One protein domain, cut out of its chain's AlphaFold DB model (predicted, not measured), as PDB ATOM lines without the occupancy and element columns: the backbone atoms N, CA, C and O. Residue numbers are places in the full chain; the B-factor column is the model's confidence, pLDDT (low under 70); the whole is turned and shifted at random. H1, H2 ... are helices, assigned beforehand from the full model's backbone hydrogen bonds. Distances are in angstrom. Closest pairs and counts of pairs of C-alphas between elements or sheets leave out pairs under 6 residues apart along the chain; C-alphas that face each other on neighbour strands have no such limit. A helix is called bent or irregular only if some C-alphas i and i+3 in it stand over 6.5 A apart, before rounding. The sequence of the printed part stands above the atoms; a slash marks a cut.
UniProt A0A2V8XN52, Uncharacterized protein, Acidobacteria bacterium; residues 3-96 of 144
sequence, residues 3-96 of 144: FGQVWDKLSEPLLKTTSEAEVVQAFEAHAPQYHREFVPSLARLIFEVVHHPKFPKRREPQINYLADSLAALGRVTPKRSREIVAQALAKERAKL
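Overview. This is residues 3 to 96 of the 144 residues of an uncharacterized protein of Acidobacteria bacterium (UniProt A0A2V8XN52). A compact body of five crossed helices, H1 to H5, has the longest helix, H6, sticking out of it as an arm with its residues 87 to 95. H4 and H5 lie nearest the middle, H1 and the hairpin of H2 and H3 make one end of the body, and H6 starts beside the last residues of H5 and makes a corner with it. The printed part has 94 residues with six named helices, H1 to H6 in order along the chain, and no named strand; its class is all helix. It is compact, with a radius of gyration of the C-alphas of 13.6 A, but elongated in outline, spanning 42 by 27 by 25 A.

Arrangement. Start at H1, residues 3 to 16, and look across to H2, residues 20 to 30: they touch at a steep tilt of 47 degrees, opposite ways, the closest C-alphas being those of Leu 10 and His 30, 5.6 A apart. H3, residues 32 to 38, forms a helical hairpin with H2, with the C-alphas of Glu 28 and His 35 closest at 5.5 A. H4, residues 43 to 50, touches H2 about perpendicular at 88 degrees, closest at the C-alphas of Glu 20 and Arg 44, 5.3 A. H5, residues 59 to 70, touches H4 with its residues 66 to 70 alone, at a steep tilt of 46 degrees, opposite ways; the C-alphas of Val 49 and Leu 66 are closest, 6.6 A. H1 touches H5 with residues 3 to 7 alone, about perpendicular at 90 degrees, closest at the C-alphas of Phe 3 and Ile 63, 6.0 A. H6, residues 78 to 95, touches H5 with residues 78 to 85 alone, about perpendicular at 74 degrees; look at the C-alphas of Ser 69 and Pro 78, the closest, 4.4 A. H6 is apart from H1, H2 and H3. In H2, H4, H5 and H6 every O i to N i+4 pair is within hydrogen-bond range; in H1 it is 6 of 10, and in H3 1 of 3, with 0 of 4 O i to N i+3 pairs.

Along the chain. Find C-alpha 3 at (-18.120, 19.616, -37.529); from there H1 runs 16.7 A to Lys 16, irregular, with C-alphas 5 and 8 7.6 A apart. H2 covers 15.6 A, H3 10.3 A, and H3 is irregular too, with C-alphas 33 and 36 7.1 A apart. H4 covers 10.6 A. H5 runs 16.7 A from C-alpha 59 at (-26.196, 23.438, -42.427). H6 runs 26.2 A to C-alpha 95 at (-30.489, 27.489, -14.752).

Size, cuts and confidence. The C-alphas of Ala 21 and Leu 96, 42.9 A apart, are the two farthest. Residues 87 to 96, of which 87 to 95 belong to H6, stand free; the body without them spans 32 by 26 by 23 A. The printed part has no cut and no long link. Its mean pLDDT is 88.6; look at residues 35 to 37, the three under 70.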
ATOM      1  N   PHE A   3     -17.345  19.549 -36.296       80.38
ATOM      2  CA  PHE A   3     -18.120  19.616 -37.529       80.38
ATOM      3  C   PHE A   3     -18.316  21.049 -38.010       80.38
ATOM      4  O   PHE A   3     -18.200  21.290 -39.199       80.38
ATOM      5  N   GLY A   4     -18.489  22.030 -37.119       83.06
ATOM      6  CA  GLY A   4     -18.682  23.427 -37.521       83.06
ATOM      7  C   GLY A   4     -17.520  24.037 -38.314       83.06
ATOM      8  O   GLY A   4     -17.757  24.960 -39.089       83.06
ATOM      9  N   GLN A   5     -16.302  23.511 -38.145       83.38
ATOM     10  CA  GLN A   5     -15.086  23.997 -38.806       83.38
ATOM     11  C   GLN A   5     -14.845  23.338 -40.170       83.38
ATOM     12  O   GLN A   5     -14.246  23.952 -41.047       83.38
ATOM     13  N   VAL A   6     -15.299  22.093 -40.349       86.88
ATOM     14  CA  VAL A   6     -15.032  21.299 -41.562       86.88
ATOM     15  C   VAL A   6     -16.275  21.035 -42.412       86.88
ATOM     16  O   VAL A   6     -16.143  20.550 -43.532       86.88
ATOM     17  N   TRP A   7     -17.479  21.376 -41.931       89.81
ATOM     18  CA  TRP A   7     -18.745  21.047 -42.602       89.81
ATOM     19  C   TRP A   7     -18.826  21.567 -44.034       89.81
ATOM     20  O   TRP A   7     -19.355  20.882 -44.900       89.81
ATOM     21  N   ASP A   8     -18.276  22.750 -44.304       88.94
ATOM     22  CA  ASP A   8     -18.360  23.361 -45.635       88.94
ATOM     23  C   ASP A   8     -17.613  22.548 -46.698       88.94
ATOM     24  O   ASP A   8     -17.992  22.564 -47.862       88.94
ATOM     25  N   LYS A   9     -16.593  21.782 -46.292       89.62
ATOM     26  CA  LYS A   9     -15.834  20.883 -47.172       89.62
ATOM     27  C   LYS A   9     -16.321  19.436 -47.096       89.62
ATOM     28  O   LYS A   9     -16.205  18.702 -48.066       89.62
ATOM     29  N   LEU A  10     -16.842  19.030 -45.939       89.94
ATOM     30  CA  LEU A  10     -17.203  17.645 -45.640       89.94
ATOM     31  C   LEU A  10     -18.657  17.303 -45.992       89.94
ATOM     32  O   LEU A  10     -18.957  16.151 -46.273       89.94
ATOM     33  N   SER A  11     -19.574  18.269 -45.958       90.62
ATOM     34  CA  SER A  11     -21.018  18.002 -46.023       90.62
ATOM     35  C   SER A  11     -21.456  17.322 -47.314       90.62
ATOM     36  O   SER A  11     -22.130  16.300 -47.263       90.62
ATOM     37  N   GLU A  12     -21.065  17.858 -48.465       91.44
ATOM     38  CA  GLU A  12     -21.423  17.294 -49.762       91.44
ATOM     39  C   GLU A  12     -20.879  15.870 -49.979       91.44
ATOM     40  O   GLU A  12     -21.688  14.994 -50.293       91.44
ATOM     41  N   PRO A  13     -19.571  15.587 -49.798       92.19
ATOM     42  CA  PRO A  13     -19.059  14.230 -49.965       92.19
ATOM     43  C   PRO A  13     -19.678  13.271 -48.946       92.19
ATOM     44  O   PRO A  13     -20.054  12.165 -49.317       92.19
ATOM     45  N   LEU A  14     -19.884  13.713 -47.700       91.12
ATOM     46  CA  LEU A  14     -20.477  12.887 -46.649       91.12
ATOM     47  C   LEU A  14     -21.946  12.530 -46.922       91.12
ATOM     48  O   LEU A  14     -22.387  11.438 -46.590       91.12
ATOM     49  N   LEU A  15     -22.717  13.433 -47.530       91.00
ATOM     50  CA  LEU A  15     -24.120  13.181 -47.883       91.00
ATOM     51  C   LEU A  15     -24.281  12.271 -49.107       91.00
ATOM     52  O   LEU A  15     -25.369  11.746 -49.326       91.00
ATOM     53  N   LYS A  16     -23.225  12.108 -49.912       93.50
ATOM     54  CA  LYS A  16     -23.215  11.250 -51.106       93.50
ATOM     55  C   LYS A  16     -22.718   9.831 -50.831       93.50
ATOM     56  O   LYS A  16     -22.845   8.987 -51.711       93.50
ATOM     57  N   THR A  17     -22.153   9.571 -49.654       93.00
ATOM     58  CA  THR A  17     -21.602   8.251 -49.325       93.00
ATOM     59  C   THR A  17     -22.693   7.191 -49.318       93.00
ATOM     60  O   THR A  17     -23.742   7.398 -48.723       93.00
ATOM     61  N   THR A  18     -22.425   6.032 -49.893       91.31
ATOM     62  CA  THR A  18     -23.314   4.863 -49.901       91.31
ATOM     63  C   THR A  18     -22.831   3.746 -48.981       91.31
ATOM     64  O   THR A  18     -23.580   2.808 -48.704       91.31
ATOM     65  N   SER A  19     -21.605   3.855 -48.464       91.94
ATOM     66  CA  SER A  19     -20.998   2.860 -47.584       91.94
ATOM     67  C   SER A  19     -20.202   3.488 -46.440       91.94
ATOM     68  O   SER A  19     -19.778   4.643 -46.495       91.94
ATOM     69  N   GLU A  20     -19.949   2.692 -45.402       90.94
ATOM     70  CA  GLU A  20     -19.065   3.060 -44.292       90.94
ATOM     71  C   GLU A  20     -17.640   3.389 -44.768       90.94
ATOM     72  O   GLU A  20     -17.032   4.343 -44.287       90.94
ATOM     73  N   ALA A  21     -17.119   2.641 -45.744       89.62
ATOM     74  CA  ALA A  21     -15.788   2.876 -46.300       89.62
ATOM     75  C   ALA A  21     -15.684   4.246 -46.989       89.62
ATOM     76  O   ALA A  21     -14.686   4.947 -46.825       89.62
ATOM     77  N   GLU A  22     -16.733   4.666 -47.700       91.56
ATOM     78  CA  GLU A  22     -16.793   5.995 -48.319       91.56
ATOM     79  C   GLU A  22     -16.854   7.118 -47.279       91.56
ATOM     80  O   GLU A  22     -16.316   8.200 -47.518       91.56
ATOM     81  N   VAL A  23     -17.432   6.869 -46.098       90.75
ATOM     82  CA  VAL A  23     -17.349   7.817 -44.976       90.75
ATOM     83  C   VAL A  23     -15.898   7.987 -44.538       90.75
ATOM     84  O   VAL A  23     -15.444   9.121 -44.413       90.75
ATOM     85  N   VAL A  24     -15.140   6.900 -44.360       90.31
ATOM     86  CA  VAL A  24     -13.710   6.989 -44.005       90.31
ATOM     87  C   VAL A  24     -12.943   7.813 -45.042       90.31
ATOM     88  O   VAL A  24     -12.265   8.774 -44.677       90.31
ATOM     89  N   GLN A  25     -13.138   7.520 -46.329       90.62
ATOM     90  CA  GLN A  25     -12.482   8.240 -47.424       90.62
ATOM     91  C   GLN A  25     -12.862   9.727 -47.473       90.62
ATOM     92  O   GLN A  25     -11.999  10.581 -47.679       90.62
ATOM     93  N   ALA A  26     -14.133  10.068 -47.230       91.19
ATOM     94  CA  ALA A  26     -14.577  11.460 -47.177       91.19
ATOM     95  C   ALA A  26     -13.876  12.239 -46.051       91.19
ATOM     96  O   ALA A  26     -13.488  13.397 -46.238       91.19
ATOM     97  N   PHE A  27     -13.669  11.610 -44.891       89.75
ATOM     98  CA  PHE A  27     -12.920  12.223 -43.795       89.75
ATOM     99  C   PHE A  27     -11.420  12.300 -44.084       89.75
ATOM    100  O   PHE A  27     -10.816  13.325 -43.781       89.75
ATOM    101  N   GLU A  28     -10.815  11.289 -44.702       88.56
ATOM    102  CA  GLU A  28      -9.406  11.343 -45.113       88.56
ATOM    103  C   GLU A  28      -9.137  12.488 -46.098       88.56
ATOM    104  O   GLU A  28      -8.177  13.240 -45.922       88.56
ATOM    105  N   ALA A  29     -10.011  12.675 -47.090       88.75
ATOM    106  CA  ALA A  29      -9.841  13.689 -48.128       88.75
ATOM    107  C   ALA A  29     -10.140  15.120 -47.645       88.75
ATOM    108  O   ALA A  29      -9.433  16.062 -48.007       88.75
ATOM    109  N   HIS A  30     -11.191  15.308 -46.840       87.94
ATOM    110  CA  HIS A  30     -11.717  16.645 -46.524       87.94
ATOM    111  C   HIS A  30     -11.516  17.075 -45.067       87.94
ATOM    112  O   HIS A  30     -11.690  18.253 -44.742       87.94
ATOM    113  N   ALA A  31     -11.143  16.143 -44.191       85.12
ATOM    114  CA  ALA A  31     -10.954  16.369 -42.764       85.12
ATOM    115  C   ALA A  31      -9.822  15.488 -42.177       85.12
ATOM    116  O   ALA A  31     -10.042  14.801 -41.171       85.12
ATOM    117  N   PRO A  32      -8.607  15.494 -42.768       80.44
ATOM    118  CA  PRO A  32      -7.539  14.547 -42.436       80.44
ATOM    119  C   PRO A  32      -7.119  14.596 -40.963       80.44
ATOM    120  O   PRO A  32      -6.694  13.586 -40.413       80.44
ATOM    121  N   GLN A  33      -7.290  15.726 -40.281       78.75
ATOM    122  CA  GLN A  33      -7.035  15.841 -38.845       78.75
ATOM    123  C   GLN A  33      -7.964  14.975 -37.971       78.75
ATOM    124  O   GLN A  33      -7.611  14.667 -36.840       78.75
ATOM    125  N   TYR A  34      -9.129  14.561 -38.481       73.69
ATOM    126  CA  TYR A  34     -10.125  13.793 -37.728       73.69
ATOM    127  C   TYR A  34     -10.239  12.329 -38.169       73.69
ATOM    128  O   TYR A  34     -10.874  11.549 -37.459       73.69
ATOM    129  N   HIS A  35      -9.614  11.923 -39.286       69.69
ATOM    130  CA  HIS A  35      -9.682  10.524 -39.731       69.69
ATOM    131  C   HIS A  35      -9.072   9.578 -38.684       69.69
ATOM    132  O   HIS A  35      -9.722   8.636 -38.252       69.69
ATOM    133  N   ARG A  36      -7.883   9.884 -38.149       69.44
ATOM    134  CA  ARG A  36      -7.173   8.960 -37.239       69.44
ATOM    135  C   ARG A  36      -7.827   8.781 -35.874       69.44
ATOM    136  O   ARG A  36      -7.731   7.703 -35.302       69.44
ATOM    137  N   GLU A  37      -8.457   9.827 -35.345       69.31
ATOM    138  CA  GLU A  37      -9.016   9.806 -33.985       69.31
ATOM    139  C   GLU A  37     -10.492   9.399 -33.952       69.31
ATOM    140  O   GLU A  37     -10.938   8.771 -32.995       69.31
ATOM    141  N   PHE A  38     -11.263   9.753 -34.985       70.31
ATOM    142  CA  PHE A  38     -12.723   9.623 -34.985       70.31
ATOM    143  C   PHE A  38     -13.227   8.540 -35.951       70.31
ATOM    144  O   PHE A  38     -14.212   7.857 -35.665       70.31
ATOM    145  N   VAL A  39     -12.563   8.370 -37.096       73.00
ATOM    146  CA  VAL A  39     -13.061   7.591 -38.238       73.00
ATOM    147  C   VAL A  39     -11.997   6.565 -38.637       73.00
ATOM    148  O   VAL A  39     -11.219   6.783 -39.558       73.00
ATOM    149  N   PRO A  40     -11.952   5.425 -37.928       77.88
ATOM    150  CA  PRO A  40     -12.830   4.349 -38.404       77.88
ATOM    151  C   PRO A  40     -13.963   3.985 -37.445       77.88
ATOM    152  O   PRO A  40     -15.043   3.620 -37.888       77.88
ATOM    153  N   SER A  41     -13.753   4.109 -36.133       82.81
ATOM    154  CA  SER A  41     -14.658   3.520 -35.129       82.81
ATOM    155  C   SER A  41     -16.100   4.049 -35.171       82.81
ATOM    156  O   SER A  41     -17.031   3.334 -34.802       82.81
ATOM    157  N   LEU A  42     -16.296   5.286 -35.635       86.38
ATOM    158  CA  LEU A  42     -17.608   5.921 -35.735       86.38
ATOM    159  C   LEU A  42     -18.142   5.984 -37.169       86.38
ATOM    160  O   LEU A  42     -19.221   6.538 -37.369       86.38
ATOM    161  N   ALA A  43     -17.434   5.428 -38.157       89.12
ATOM    162  CA  ALA A  43     -17.801   5.531 -39.569       89.12
ATOM    163  C   ALA A  43     -19.202   4.956 -39.830       89.12
ATOM    164  O   ALA A  43     -20.063   5.653 -40.371       89.12
ATOM    165  N   ARG A  44     -19.481   3.749 -39.320       90.31
ATOM    166  CA  ARG A  44     -20.825   3.158 -39.333       90.31
ATOM    167  C   ARG A  44     -21.884   4.067 -38.712       90.31
ATOM    168  O   ARG A  44     -22.954   4.260 -39.281       90.31
ATOM    169  N   LEU A  45     -21.600   4.630 -37.540       90.44
ATOM    170  CA  LEU A  45     -22.560   5.458 -36.812       90.44
ATOM    171  C   LEU A  45     -22.847   6.768 -37.557       90.44
ATOM    172  O   LEU A  45     -23.990   7.210 -37.624       90.44
ATOM    173  N   ILE A  46     -21.816   7.378 -38.142       92.12
ATOM    174  CA  ILE A  46     -21.941   8.565 -38.989       92.12
ATOM    175  C   ILE A  46     -22.806   8.239 -40.208       92.12
ATOM    176  O   ILE A  46     -23.749   8.980 -40.489       92.12
ATOM    177  N   PHE A  47     -22.540   7.114 -40.876       93.19
ATOM    178  CA  PHE A  47     -23.324   6.651 -42.017       93.19
ATOM    179  C   PHE A  47     -24.812   6.492 -41.659       93.19
ATOM    180  O   PHE A  47     -25.669   7.079 -42.325       93.19
ATOM    181  N   GLU A  48     -25.119   5.788 -40.563       92.56
ATOM    182  CA  GLU A  48     -26.489   5.590 -40.065       92.56
ATOM    183  C   GLU A  48     -27.199   6.920 -39.741       92.56
ATOM    184  O   GLU A  48     -28.401   7.072 -39.973       92.56
ATOM    185  N   VAL A  49     -26.473   7.901 -39.196       93.88
ATOM    186  CA  VAL A  49     -27.035   9.201 -38.804       93.88
ATOM    187  C   VAL A  49     -27.327  10.085 -40.012       93.88
ATOM    188  O   VAL A  49     -28.392  10.702 -40.058       93.88
ATOM    189  N   VAL A  50     -26.403  10.154 -40.971       94.25
ATOM    190  CA  VAL A  50     -26.525  11.002 -42.168       94.25
ATOM    191  C   VAL A  50     -27.650  10.510 -43.084       94.25
ATOM    192  O   VAL A  50     -28.393  11.323 -43.631       94.25
ATOM    193  N   HIS A  51     -27.855   9.193 -43.163       93.31
ATOM    194  CA  HIS A  51     -28.918   8.573 -43.967       93.31
ATOM    195  C   HIS A  51     -30.254   8.441 -43.234       93.31
ATOM    196  O   HIS A  51     -31.217   7.876 -43.757       93.31
ATOM    197  N   HIS A  52     -30.350   8.958 -42.012       93.19
ATOM    198  CA  HIS A  52     -31.576   8.865 -41.246       93.19
ATOM    199  C   HIS A  52     -32.703   9.689 -41.916       93.19
ATOM    200  O   HIS A  52     -32.489  10.855 -42.245       93.19
ATOM    201  N   PRO A  53     -33.955   9.191 -42.018       92.06
ATOM    202  CA  PRO A  53     -35.045   9.886 -42.728       92.06
ATOM    203  C   PRO A  53     -35.373  11.296 -42.214       92.06
ATOM    204  O   PRO A  53     -35.957  12.119 -42.912       92.06
ATOM    205  N   LYS A  54     -35.031  11.567 -40.951       92.38
ATOM    206  CA  LYS A  54     -35.224  12.868 -40.286       92.38
ATOM    207  C   LYS A  54     -33.968  13.745 -40.290       92.38
ATOM    208  O   LYS A  54     -33.916  14.701 -39.515       92.38
ATOM    209  N   PHE A  55     -32.951  13.402 -41.079       93.06
ATOM    210  CA  PHE A  55     -31.739  14.202 -41.175       93.06
ATOM    211  C   PHE A  55     -32.074  15.587 -41.765       93.06
ATOM    212  O   PHE A  55     -32.793  15.678 -42.765       93.06
ATOM    213  N   PRO A  56     -31.642  16.694 -41.138       93.88
ATOM    214  CA  PRO A  56     -32.010  18.030 -41.594       93.88
ATOM    215  C   PRO A  56     -31.406  18.413 -42.954       93.88
ATOM    216  O   PRO A  56     -30.370  17.906 -43.368       93.88
ATOM    217  N   LYS A  57     -32.021  19.395 -43.626       91.69
ATOM    218  CA  LYS A  57     -31.542  19.920 -44.923       91.69
ATOM    219  C   LYS A  57     -30.623  21.142 -44.815       91.69
ATOM    220  O   LYS A  57     -29.969  21.502 -45.783       91.69
ATOM    221  N   ARG A  58     -30.633  21.836 -43.672       91.12
ATOM    222  CA  ARG A  58     -29.889  23.089 -43.464       91.12
ATOM    223  C   ARG A  58     -28.614  22.830 -42.670       91.12
ATOM    224  O   ARG A  58     -28.656  22.069 -41.708       91.12
ATOM    225  N   ARG A  59     -27.542  23.549 -43.013       91.19
ATOM    226  CA  ARG A  59     -26.196  23.438 -42.427       91.19
ATOM    227  C   ARG A  59     -26.178  23.330 -40.900       91.19
ATOM    228  O   ARG A  59     -25.721  22.335 -40.355       91.19
ATOM    229  N   GLU A  60     -26.679  24.344 -40.199       91.94
ATOM    230  CA  GLU A  60     -26.642  24.378 -38.730       91.94
ATOM    231  C   GLU A  60     -27.417  23.214 -38.088       91.94
ATOM    232  O   GLU A  60     -26.844  22.499 -37.263       91.94
ATOM    233  N   PRO A  61     -28.681  22.948 -38.479       93.56
ATOM    234  CA  PRO A  61     -29.386  21.753 -38.036       93.56
ATOM    235  C   PRO A  61     -28.650  20.442 -38.320       93.56
ATOM    236  O   PRO A  61     -28.702  19.560 -37.475       93.56
ATOM    237  N   GLN A  62     -27.966  20.296 -39.459       94.00
ATOM    238  CA  GLN A  62     -27.204  19.082 -39.777       94.00
ATOM    239  C   GLN A  62     -26.033  18.871 -38.819       94.00
ATOM    240  O   GLN A  62     -25.889  17.786 -38.259       94.00
ATOM    241  N   ILE A  63     -25.241  19.923 -38.593       92.94
ATOM    242  CA  ILE A  63     -24.097  19.904 -37.674       92.94
ATOM    243  C   ILE A  63     -24.554  19.497 -36.271       92.94
ATOM    244  O   ILE A  63     -23.987  18.578 -35.679       92.94
ATOM    245  N   ASN A  64     -25.611  20.138 -35.765       92.88
ATOM    246  CA  ASN A  64     -26.155  19.834 -34.442       92.88
ATOM    247  C   ASN A  64     -26.736  18.416 -34.388       92.88
ATOM    248  O   ASN A  64     -26.466  17.677 -33.448       92.88
ATOM    249  N   TYR A  65     -27.480  18.001 -35.418       94.19
ATOM    250  CA  TYR A  65     -28.063  16.662 -35.480       94.19
ATOM    251  C   TYR A  65     -26.988  15.579 -35.432       94.19
ATOM    252  O   TYR A  65     -27.133  14.608 -34.687       94.19
ATOM    253  N   LEU A  66     -25.910  15.742 -36.200       93.19
ATOM    254  CA  LEU A  66     -24.797  14.805 -36.214       93.19
ATOM    255  C   LEU A  66     -24.086  14.783 -34.859       93.19
ATOM    256  O   LEU A  66     -23.921  13.719 -34.269       93.19
ATOM    257  N   ALA A  67     -23.737  15.945 -34.316       92.12
ATOM    258  CA  ALA A  67     -23.022  16.025 -33.050       92.12
ATOM    259  C   ALA A  67     -23.811  15.464 -31.865       92.12
ATOM    260  O   ALA A  67     -23.272  14.671 -31.097       92.12
ATOM    261  N   ASP A  68     -25.097  15.796 -31.757       93.44
ATOM    262  CA  ASP A  68     -25.964  15.283 -30.694       93.44
ATOM    263  C   ASP A  68     -26.159  13.762 -30.817       93.44
ATOM    264  O   ASP A  68     -26.307  13.057 -29.817       93.44
ATOM    265  N   SER A  69     -26.134  13.233 -32.044       93.38
ATOM    266  CA  SER A  69     -26.220  11.791 -32.310       93.38
ATOM    267  C   SER A  69     -24.940  11.040 -31.945       93.38
ATOM    268  O   SER A  69     -25.016   9.891 -31.515       93.38
ATOM    269  N   LEU A  70     -23.782  11.684 -32.104       91.56
ATOM    270  CA  LEU A  70     -22.464  11.107 -31.835       91.56
ATOM    271  C   LEU A  70     -21.951  11.395 -30.419       91.56
ATOM    272  O   LEU A  70     -20.937  10.828 -30.024       91.56
ATOM    273  N   ALA A  71     -22.636  12.234 -29.636       90.12
ATOM    274  CA  ALA A  71     -22.199  12.643 -28.298       90.12
ATOM    275  C   ALA A  71     -21.953  11.461 -27.344       90.12
ATOM    276  O   ALA A  71     -21.086  11.532 -26.476       90.12
ATOM    277  N   ALA A  72     -22.686  10.359 -27.519       87.94
ATOM    278  CA  ALA A  72     -22.498   9.139 -26.743       87.94
ATOM    279  C   ALA A  72     -21.487   8.140 -27.341       87.94
ATOM    280  O   ALA A  72     -21.356   7.041 -26.805       87.94
ATOM    281  N   LEU A  73     -20.800   8.481 -28.438       86.50
ATOM    282  CA  LEU A  73     -19.768   7.658 -29.090       86.50
ATOM    283  C   LEU A  73     -20.227   6.213 -29.375       86.50
ATOM    284  O   LEU A  73     -19.498   5.258 -29.133       86.50
ATOM    285  N   GLY A  74     -21.481   6.038 -29.801       85.44
ATOM    286  CA  GLY A  74     -22.057   4.717 -30.082       85.44
ATOM    287  C   GLY A  74     -22.420   3.870 -28.855       85.44
ATOM    288  O   GLY A  74     -22.939   2.772 -29.019       85.44
ATOM    289  N   ARG A  75     -22.230   4.366 -27.622       88.00
ATOM    290  CA  ARG A  75     -22.636   3.654 -26.388       88.00
ATOM    291  C   ARG A  75     -24.149   3.516 -26.235       88.00
ATOM    292  O   ARG A  75     -24.625   2.652 -25.507       88.00
ATOM    293  N   VAL A  76     -24.905   4.396 -26.887       91.00
ATOM    294  CA  VAL A  76     -26.364   4.321 -27.002       91.00
ATOM    295  C   VAL A  76     -26.773   4.618 -28.440       91.00
ATOM    296  O   VAL A  76     -25.990   5.156 -29.221       91.00
ATOM    297  N   THR A  77     -28.026   4.314 -28.783       92.56
ATOM    298  CA  THR A  77     -28.559   4.627 -30.114       92.56
ATOM    299  C   THR A  77     -28.496   6.135 -30.404       92.56
ATOM    300  O   THR A  77     -28.689   6.942 -29.486       92.56
ATOM    301  N   PRO A  78     -28.325   6.556 -31.674       93.06
ATOM    302  CA  PRO A  78     -28.311   7.972 -32.055       93.06
ATOM    303  C   PRO A  78     -29.496   8.772 -31.512       93.06
ATOM    304  O   PRO A  78     -29.346   9.890 -31.023       93.06
ATOM    305  N   LYS A  79     -30.696   8.177 -31.547       92.75
ATOM    306  CA  LYS A  79     -31.907   8.788 -30.992       92.75
ATOM    307  C   LYS A  79     -31.766   9.038 -29.493       92.75
ATOM    308  O   LYS A  79     -32.060  10.143 -29.043       92.75
ATOM    309  N   ARG A  80     -31.300   8.040 -28.741       92.50
ATOM    310  CA  ARG A  80     -31.128   8.157 -27.295       92.50
ATOM    311  C   ARG A  80     -30.045   9.169 -26.931       92.50
ATOM    312  O   ARG A  80     -30.242   9.929 -25.989       92.50
ATOM    313  N   SER A  81     -28.956   9.224 -27.698       94.44
ATOM    314  CA  SER A  81     -27.914  10.247 -27.538       94.44
ATOM    315  C   SER A  81     -28.515  11.652 -27.645       94.44
ATOM    316  O   SER A  81     -28.386  12.450 -26.716       94.44
ATOM    317  N   ARG A  82     -29.295  11.918 -28.703       93.69
ATOM    318  CA  ARG A  82     -29.978  13.210 -28.889       93.69
ATOM    319  C   ARG A  82     -30.933  13.556 -27.747       93.69
ATOM    320  O   ARG A  82     -30.984  14.706 -27.324       93.69
ATOM    321  N   GLU A  83     -31.684  12.584 -27.231       94.00
ATOM    322  CA  GLU A  83     -32.571  12.801 -26.078       94.00
ATOM    323  C   GLU A  83     -31.794  13.209 -24.821       94.00
ATOM    324  O   GLU A  83     -32.199  14.146 -24.133       94.00
ATOM    325  N   ILE A  84     -30.672  12.542 -24.533       93.31
ATOM    326  CA  ILE A  84     -29.818  12.857 -23.381       93.31
ATOM    327  C   ILE A  84     -29.254  14.275 -23.512       93.31
ATOM    328  O   ILE A  84     -29.342  15.057 -22.562       93.31
ATOM    329  N   VAL A  85     -28.737  14.634 -24.693       93.25
ATOM    330  CA  VAL A  85     -28.215  15.986 -24.946       93.25
ATOM    331  C   VAL A  85     -29.325  17.028 -24.812       93.25
ATOM    332  O   VAL A  85     -29.146  18.027 -24.117       93.25
ATOM    333  N   ALA A  86     -30.505  16.787 -25.388       92.44
ATOM    334  CA  ALA A  86     -31.641  17.699 -25.277       92.44
ATOM    335  C   ALA A  86     -32.077  17.913 -23.816       92.44
ATOM    336  O   ALA A  86     -32.344  19.047 -23.412       92.44
ATOM    337  N   GLN A  87     -32.106  16.851 -23.003       92.19
ATOM    338  CA  GLN A  87     -32.405  16.945 -21.572       92.19
ATOM    339  C   GLN A  87     -31.339  17.738 -20.810       92.19
ATOM    340  O   GLN A  87     -31.685  18.570 -19.968       92.19
ATOM    341  N   ALA A  88     -30.056  17.513 -21.103       90.62
ATOM    342  CA  ALA A  88     -28.961  18.265 -20.499       90.62
ATOM    343  C   ALA A  88     -29.056  19.760 -20.852       90.62
ATOM    344  O   ALA A  88     -29.050  20.607 -19.959       90.62
ATOM    345  N   LEU A  89     -29.264  20.089 -22.129       88.06
ATOM    346  CA  LEU A  89     -29.435  21.467 -22.592       88.06
ATOM    347  C   LEU A  89     -30.666  22.142 -21.978       88.06
ATOM    348  O   LEU A  89     -30.612  23.324 -21.641       88.06
ATOM    349  N   ALA A  90     -31.776  21.420 -21.813       87.81
ATOM    350  CA  ALA A  90     -32.970  21.950 -21.159       87.81
ATOM    351  C   ALA A  90     -32.702  22.308 -19.689       87.81
ATOM    352  O   ALA A  90     -33.114  23.377 -19.239       87.81
ATOM    353  N   LYS A  91     -31.965  21.459 -18.961       87.94
ATOM    354  CA  LYS A  91     -31.547  21.740 -17.578       87.94
ATOM    355  C   LYS A  91     -30.636  22.963 -17.505       87.94
ATOM    356  O   LYS A  91     -30.871  23.827 -16.667       87.94
ATOM    357  N   GLU A  92     -29.656  23.082 -18.399       85.75
ATOM    358  CA  GLU A  92     -28.774  24.256 -18.442       85.75
ATOM    359  C   GLU A  92     -29.545  25.541 -18.763       85.75
ATOM    360  O   GLU A  92     -29.416  26.543 -18.062       85.75
ATOM    361  N   ARG A  93     -30.456  25.502 -19.742       81.94
ATOM    362  CA  ARG A  93     -31.345  26.637 -20.042       81.94
ATOM    363  C   ARG A  93     -32.248  27.002 -18.865       81.94
ATOM    364  O   ARG A  93     -32.539  28.178 -18.671       81.94
ATOM    365  N   ALA A  94     -32.683  26.024 -18.070       82.12
ATOM    366  CA  ALA A  94     -33.498  26.278 -16.886       82.12
ATOM    367  C   ALA A  94     -32.726  27.002 -15.768       82.12
ATOM    368  O   ALA A  94     -33.357  27.734 -14.999       82.12
ATOM    369  N   LYS A  95     -31.396  26.830 -15.708       80.69
ATOM    370  CA  LYS A  95     -30.489  27.489 -14.752       80.69
ATOM    371  C   LYS A  95     -30.116  28.922 -15.139       80.69
ATOM    372  O   LYS A  95     -29.662  29.668 -14.275       80.69
ATOM    373  N   LEU A  96     -30.279  29.320 -16.405       73.56
ATOM    374  CA  LEU A  96     -29.938  30.673 -16.852       73.56
ATOM    375  C   LEU A  96     -30.721  31.714 -16.034       73.56
ATOM    376  O   LEU A  96     -31.952  31.770 -16.070       73.56
TER     377      LEU A  96